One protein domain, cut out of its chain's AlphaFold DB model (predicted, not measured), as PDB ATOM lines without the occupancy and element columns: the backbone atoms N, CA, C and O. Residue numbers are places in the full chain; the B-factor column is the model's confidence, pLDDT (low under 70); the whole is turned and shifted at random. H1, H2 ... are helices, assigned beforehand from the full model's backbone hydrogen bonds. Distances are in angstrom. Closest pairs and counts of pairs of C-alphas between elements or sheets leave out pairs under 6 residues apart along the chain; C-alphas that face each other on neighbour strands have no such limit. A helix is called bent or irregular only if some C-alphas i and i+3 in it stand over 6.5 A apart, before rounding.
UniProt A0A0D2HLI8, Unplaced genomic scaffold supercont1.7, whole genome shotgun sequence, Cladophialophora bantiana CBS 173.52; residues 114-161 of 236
ATOM      1  N   LYS A 114      23.188  74.576 -18.547       80.38
ATOM      2  CA  LYS A 114      23.289  74.871 -17.112       80.38
ATOM      3  C   LYS A 114      24.065  76.178 -16.872       80.38
ATOM      4  O   LYS A 114      25.021  76.466 -17.610       80.38
ATOM      5  N   PRO A 115      23.702  76.971 -15.847       80.81
ATOM      6  CA  PRO A 115      24.424  78.193 -15.513       80.81
ATOM      7  C   PRO A 115      25.878  77.880 -15.143       80.81
ATOM      8  O   PRO A 115      26.204  76.785 -14.687       80.81
ATOM      9  N   SER A 116      26.795  78.834 -15.310       76.31
ATOM     10  CA  SER A 116      28.157  78.644 -14.800       76.31
ATOM     11  C   SER A 116      28.146  78.675 -13.266       76.31
ATOM     12  O   SER A 116      27.383  79.434 -12.668       76.31
ATOM     13  N   LYS A 117      29.013  77.888 -12.610       77.19
ATOM     14  CA  LYS A 117      29.130  77.880 -11.132       77.19
ATOM     15  C   LYS A 117      29.356  79.286 -10.566       77.19
ATOM     16  O   LYS A 117      28.844  79.630  -9.510       77.19
ATOM     17  N   GLN A 118      30.098  80.117 -11.300       74.00
ATOM     18  CA  GLN A 118      30.338  81.507 -10.931       74.00
ATOM     19  C   GLN A 118      29.055  82.348 -10.976       74.00
ATOM     20  O   GLN A 118      28.791  83.083 -10.028       74.00
ATOM     21  N   ALA A 119      28.268  82.246 -12.052       76.62
ATOM     22  CA  ALA A 119      27.014  82.985 -12.184       76.62
ATOM     23  C   ALA A 119      25.989  82.542 -11.133       76.62
ATOM     24  O   ALA A 119      25.347  83.382 -10.512       76.62
ATOM     25  N   HIS A 120      25.898  81.235 -10.883       82.81
ATOM     26  CA  HIS A 120      25.025  80.673  -9.860       82.81
ATOM     27  C   HIS A 120      25.411  81.135  -8.447       82.81
ATOM     28  O   HIS A 120      24.561  81.633  -7.720       82.81
ATOM     29  N   ASN A 121      26.698  81.098  -8.082       79.75
ATOM     30  CA  ASN A 121      27.150  81.598  -6.780       79.75
ATOM     31  C   ASN A 121      26.924  83.109  -6.622       79.75
ATOM     32  O   ASN A 121      26.583  83.572  -5.538       79.75
ATOM     33  N   ALA A 122      27.112  83.893  -7.688       78.81
ATOM     34  CA  ALA A 122      26.815  85.324  -7.664       78.81
ATOM     35  C   ALA A 122      25.313  85.589  -7.472       78.81
ATOM     36  O   ALA A 122      24.939  86.481  -6.712       78.81
ATOM     37  N   PHE A 123      24.464  84.789  -8.121       81.19
ATOM     38  CA  PHE A 123      23.019  84.825  -7.934       81.19
ATOM     39  C   PHE A 123      22.621  84.443  -6.504       81.19
ATOM     40  O   PHE A 123      21.891  85.199  -5.874       81.19
ATOM     41  N   LEU A 124      23.147  83.342  -5.957       80.88
ATOM     42  CA  LEU A 124      22.854  82.910  -4.588       80.88
ATOM     43  C   LEU A 124      23.252  83.968  -3.558       80.88
ATOM     44  O   LEU A 124      22.443  84.331  -2.713       80.88
ATOM     45  N   ARG A 125      24.446  84.558  -3.678       78.31
ATOM     46  CA  ARG A 125      24.878  85.665  -2.802       78.31
ATOM     47  C   ARG A 125      23.904  86.836  -2.810       78.31
ATOM     48  O   ARG A 125      23.677  87.468  -1.781       78.31
ATOM     49  N   ARG A 126      23.335  87.137  -3.981       76.44
ATOM     50  CA  ARG A 126      22.303  88.163  -4.111       76.44
ATOM     51  C   ARG A 126      20.992  87.713  -3.481       76.44
ATOM     52  O   ARG A 126      20.387  88.494  -2.761       76.44
ATOM     53  N   PHE A 127      20.567  86.488  -3.759       79.06
ATOM     54  CA  PHE A 127      19.327  85.908  -3.254       79.06
ATOM     55  C   PHE A 127      19.283  85.878  -1.718       79.06
ATOM     56  O   PHE A 127      18.249  86.193  -1.123       79.06
ATOM     57  N   TRP A 128      20.428  85.577  -1.104       75.81
ATOM     58  CA  TRP A 128      20.661  85.540   0.340       75.81
ATOM     59  C   TRP A 128      21.073  86.888   0.948       75.81
ATOM     60  O   TRP A 128      21.363  86.955   2.140       75.81
ATOM     61  N   ASN A 129      21.100  87.965   0.154       73.81
ATOM     62  CA  ASN A 129      21.466  89.314   0.596       73.81
ATOM     63  C   ASN A 129      22.790  89.374   1.397       73.81
ATOM     64  O   ASN A 129      22.945  90.204   2.290       73.81
ATOM     65  N   GLU A 130      23.783  88.546   1.045       68.12
ATOM     66  CA  GLU A 130      25.060  88.407   1.777       68.12
ATOM     67  C   GLU A 130      25.976  89.652   1.704       68.12
ATOM     68  O   GLU A 130      27.089  89.650   2.226       68.12
ATOM     69  N   GLY A 131      25.537  90.728   1.046       58.81
ATOM     70  CA  GLY A 131      26.343  91.924   0.783       58.81
ATOM     71  C   GLY A 131      26.654  92.793   2.006       58.81
ATOM     72  O   GLY A 131      27.667  93.487   1.994       58.81
ATOM     73  N   ASP A 132      25.835  92.730   3.061       55.94
ATOM     74  CA  ASP A 132      25.825  93.767   4.106       55.94
ATOM     75  C   ASP A 132      26.284  93.266   5.490       55.94
ATOM     76  O   ASP A 132      26.119  93.961   6.491       55.94
ATOM     77  N   GLY A 133      26.844  92.054   5.591       55.19
ATOM     78  CA  GLY A 133      27.329  91.491   6.865       55.19
ATOM     79  C   GLY A 133      26.235  91.215   7.909       55.19
ATOM     80  O   GLY A 133      26.533  90.769   9.014       55.19
ATOM     81  N   GLN A 134      24.967  91.442   7.564       54.44
ATOM     82  CA  GLN A 134      23.799  91.078   8.354       54.44
ATOM     83  C   GLN A 134      23.030  89.998   7.599       54.44
ATOM     84  O   GLN A 134      22.670  90.193   6.441       54.44
ATOM     85  N   CYS A 135      22.783  88.863   8.256       53.53
ATOM     86  CA  CYS A 135      21.940  87.789   7.735       53.53
ATOM     87  C   CYS A 135      20.515  88.336   7.575       53.53
ATOM     88  O   CYS A 135      19.770  88.456   8.547       53.53
ATOM     89  N   ARG A 136      20.173  88.774   6.364       57.25
ATOM     90  CA  ARG A 136      18.890  89.400   6.054       57.25
ATOM     91  C   ARG A 136      18.140  88.471   5.121       57.25
ATOM     92  O   ARG A 136      18.560  88.282   3.989       57.25
ATOM     93  N   ILE A 137      17.080  87.888   5.677       61.00
ATOM     94  CA  ILE A 137      15.900  87.278   5.051       61.00
ATOM     95  C   ILE A 137      16.066  87.049   3.539       61.00
ATOM     96  O   ILE A 137      16.170  87.996   2.752       61.00
ATOM     97  N   SER A 138      16.094  85.776   3.147       65.06
ATOM     98  CA  SER A 138      16.169  85.357   1.749       65.06
ATOM     99  C   SER A 138      15.024  85.968   0.939       65.06
ATOM    100  O   SER A 138      13.920  86.163   1.441       65.06
ATOM    101  N   THR A 139      15.294  86.283  -0.330       70.62
ATOM    102  CA  THR A 139      14.296  86.938  -1.199       70.62
ATOM    103  C   THR A 139      13.036  86.078  -1.381       70.62
ATOM    104  O   THR A 139      11.943  86.621  -1.520       70.62
ATOM    105  N   LEU A 140      13.176  84.747  -1.329       74.31
ATOM    106  CA  LEU A 140      12.071  83.843  -1.008       74.31
ATOM    107  C   LEU A 140      12.285  83.244   0.383       74.31
ATOM    108  O   LEU A 140      13.384  82.786   0.697       74.31
ATOM    109  N   ASP A 141      11.224  83.192   1.177       72.00
ATOM    110  CA  ASP A 141      11.197  82.545   2.490       72.00
ATOM    111  C   ASP A 141      10.288  81.299   2.471       72.00
ATOM    112  O   ASP A 141       9.603  81.029   1.483       72.00
ATOM    113  N   GLY A 142      10.301  80.511   3.546       78.25
ATOM    114  CA  GLY A 142       9.492  79.298   3.681       78.25
ATOM    115  C   GLY A 142      10.067  78.081   2.945       78.25
ATOM    116  O   GLY A 142      11.278  77.934   2.793       78.25
ATOM    117  N   HIS A 143       9.203  77.167   2.496       71.56
ATOM    118  CA  HIS A 143       9.620  75.887   1.899       71.56
ATOM    119  C   HIS A 143      10.354  76.032   0.554       71.56
ATOM    120  O   HIS A 143      11.156  75.174   0.199       71.56
ATOM    121  N   SER A 144      10.152  77.139  -0.165       76.06
ATOM    122  CA  SER A 144      10.841  77.457  -1.426       76.06
ATOM    123  C   SER A 144      12.228  78.076  -1.244       76.06
ATOM    124  O   SER A 144      12.887  78.413  -2.226       76.06
ATOM    125  N   LYS A 145      12.693  78.247  -0.004       76.44
ATOM    126  CA  LYS A 145      13.983  78.878   0.302       76.44
ATOM    127  C   LYS A 145      15.176  78.165  -0.341       76.44
ATOM    128  O   LYS A 145      16.136  78.820  -0.735       76.44
ATOM    129  N   PHE A 146      15.080  76.847  -0.497       77.44
ATOM    130  CA  PHE A 146      16.144  75.993  -1.035       77.44
ATOM    131  C   PHE A 146      15.996  75.700  -2.537       77.44
ATOM    132  O   PHE A 146      16.847  75.035  -3.120       77.44
ATOM    133  N   LEU A 147      14.950  76.223  -3.191       78.94
ATOM    134  CA  LEU A 147      14.610  75.896  -4.584       78.94
ATOM    135  C   LEU A 147      15.709  76.288  -5.583       78.94
ATOM    136  O   LEU A 147      15.839  75.684  -6.641       78.94
ATOM    137  N   TYR A 148      16.521  77.292  -5.250       80.69
ATOM    138  CA  TYR A 148      17.614  77.746  -6.107       80.69
ATOM    139  C   TYR A 148      18.992  77.242  -5.682       80.69
ATOM    140  O   TYR A 148      19.976  77.694  -6.260       80.69
ATOM    141  N   GLU A 149      19.103  76.364  -4.683       79.38
ATOM    142  CA  GLU A 149      20.406  75.844  -4.248       79.38
ATOM    143  C   GLU A 149      20.936  74.736  -5.161       79.38
ATOM    144  O   GLU A 149      22.155  74.618  -5.323       79.38
ATOM    145  N   ASP A 150      20.059  73.951  -5.799       80.94
ATOM    146  CA  ASP A 150      20.518  72.915  -6.719       80.94
ATOM    147  C   ASP A 150      20.908  73.508  -8.076       80.94
ATOM    148  O   ASP A 150      20.094  73.880  -8.921       80.94
ATOM    149  N   HIS A 151      22.213  73.542  -8.321       75.81
ATOM    150  CA  HIS A 151      22.796  73.938  -9.597       75.81
ATOM    151  C   HIS A 151      22.316  73.086 -10.786       75.81
ATOM    152  O   HIS A 151      22.356  73.553 -11.927       75.81
ATOM    153  N   LYS A 152      21.909  71.833 -10.549       75.00
ATOM    154  CA  LYS A 152      21.575  70.868 -11.607       75.00
ATOM    155  C   LYS A 152      20.195  71.083 -12.214       75.00
ATOM    156  O   LYS A 152      20.042  70.733 -13.386       75.00
ATOM    157  N   GLU A 153      19.263  71.642 -11.451       76.50
ATOM    158  CA  GLU A 153      17.874  71.904 -11.856       76.50
ATOM    159  C   GLU A 153      17.712  73.266 -12.544       76.50
ATOM    160  O   GLU A 153      16.673  73.578 -13.122       76.50
ATOM    161  N   LEU A 154      18.765  74.087 -12.526       80.56
ATOM    162  CA  LEU A 154      18.740  75.435 -13.070       80.56
ATOM    163  C   LEU A 154      19.263  75.494 -14.500       80.56
ATOM    164  O   LEU A 154      20.222  74.825 -14.897       80.56
ATOM    165  N   VAL A 155      18.671  76.411 -15.254       80.06
ATOM    166  CA  VAL A 155      18.936  76.612 -16.673       80.06
ATOM    167  C   VAL A 155      19.223  78.088 -16.942       80.06
ATOM    168  O   VAL A 155      18.587  78.978 -16.376       80.06
ATOM    169  N   ALA A 156      20.204  78.375 -17.800       77.62
ATOM    170  CA  ALA A 156      20.529  79.745 -18.181       77.62
ATOM    171  C   ALA A 156      19.717  80.186 -19.409       77.62
ATOM    172  O   ALA A 156      19.993  79.753 -20.526       77.62
ATOM    173  N   LEU A 157      18.768  81.109 -19.210       73.19
ATOM    174  CA  LEU A 157      17.943  81.692 -20.284       73.19
ATOM    175  C   LEU A 157      18.761  82.488 -21.307       73.19
ATOM    176  O   LEU A 157      18.450  82.504 -22.494       73.19
ATOM    177  N   LYS A 158      19.818  83.165 -20.845       68.31
ATOM    178  CA  LYS A 158      20.710  83.941 -21.704       68.31
ATOM    179  C   LYS A 158      22.054  83.244 -21.825       68.31
ATOM    180  O   LYS A 158      22.792  83.105 -20.848       68.31
ATOM    181  N   ARG A 159      22.387  82.857 -23.055       60.66
ATOM    182  CA  ARG A 159      23.718  82.379 -23.420       60.66
ATOM    183  C   ARG A 159      24.716  83.521 -23.219       60.66
ATOM    184  O   ARG A 159      24.541  84.611 -23.752       60.66
ATOM    185  N   VAL A 160      25.763  83.282 -22.429       58.75
ATOM    186  CA  VAL A 160      26.986  84.083 -22.549       58.75
ATOM    187  C   VAL A 160      27.686  83.538 -23.782       58.75
ATOM    188  O   VAL A 160      28.160  82.398 -23.763       58.75
ATOM    189  N   ASP A 161      27.642  84.297 -24.872       50.91
ATOM    190  CA  ASP A 161      28.247  83.895 -26.134       50.91
ATOM    191  C   ASP A 161      29.739  83.621 -25.928       50.91
ATOM    192  O   ASP A 161      30.479  84.457 -25.415       50.91
TER     193      ASP A 161
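What this domain is: This is residues 114 to 161 of the 236 residues of an uncharacterized protein of Cladophialophora bantiana CBS 173.52 (UniProt A0A0D2HLI8). With little regular structure, the domain is a loose open loop: H1 runs along one side, residues 128 to 141 turn round at one end, the short H2 and residues 147 to 151 run back along the other side, and residues 152 to 161 run over the open end towards the side of H1 and end beyond Lys 117, where H1 begins. The printed part has 48 residues, with two named helices in the order H1, H2 and no named strand. The class is all helix, though the named elements hold only 16 residues. It is only just loose, close to compact, with a radius of gyration of the C-alphas of 11.8 A and spans of 35 by 24 by 13 A.

How they stand to each other: H1, residues 117 to 127, is apart from H2, residues 142 to 146, with no C-alpha of the one within 8 A of the other. In H1 every O i to N i+4 pair is within hydrogen-bond range; in H2 0 of 1 is, and 1 of 2 O i to N i+3 pairs.

Where its parts are: H1 begins at C-alpha 117 (29.130, 77.880, -11.132) and is 14.9 A long. H2 is 8.8 A long and ends at C-alpha 146 (16.144, 75.993, -1.035). It is irregular: C-alphas 143 and 146 are 7.2 A apart.

The domain as a whole: The two farthest C-alphas, of Gly 142 and Asp 161, are 35.5 A apart. The printed part has no cut. The link from H1 to H2 is long, 14 residues. Residues 130 to 138 and 158 to 161 have pLDDT under 70.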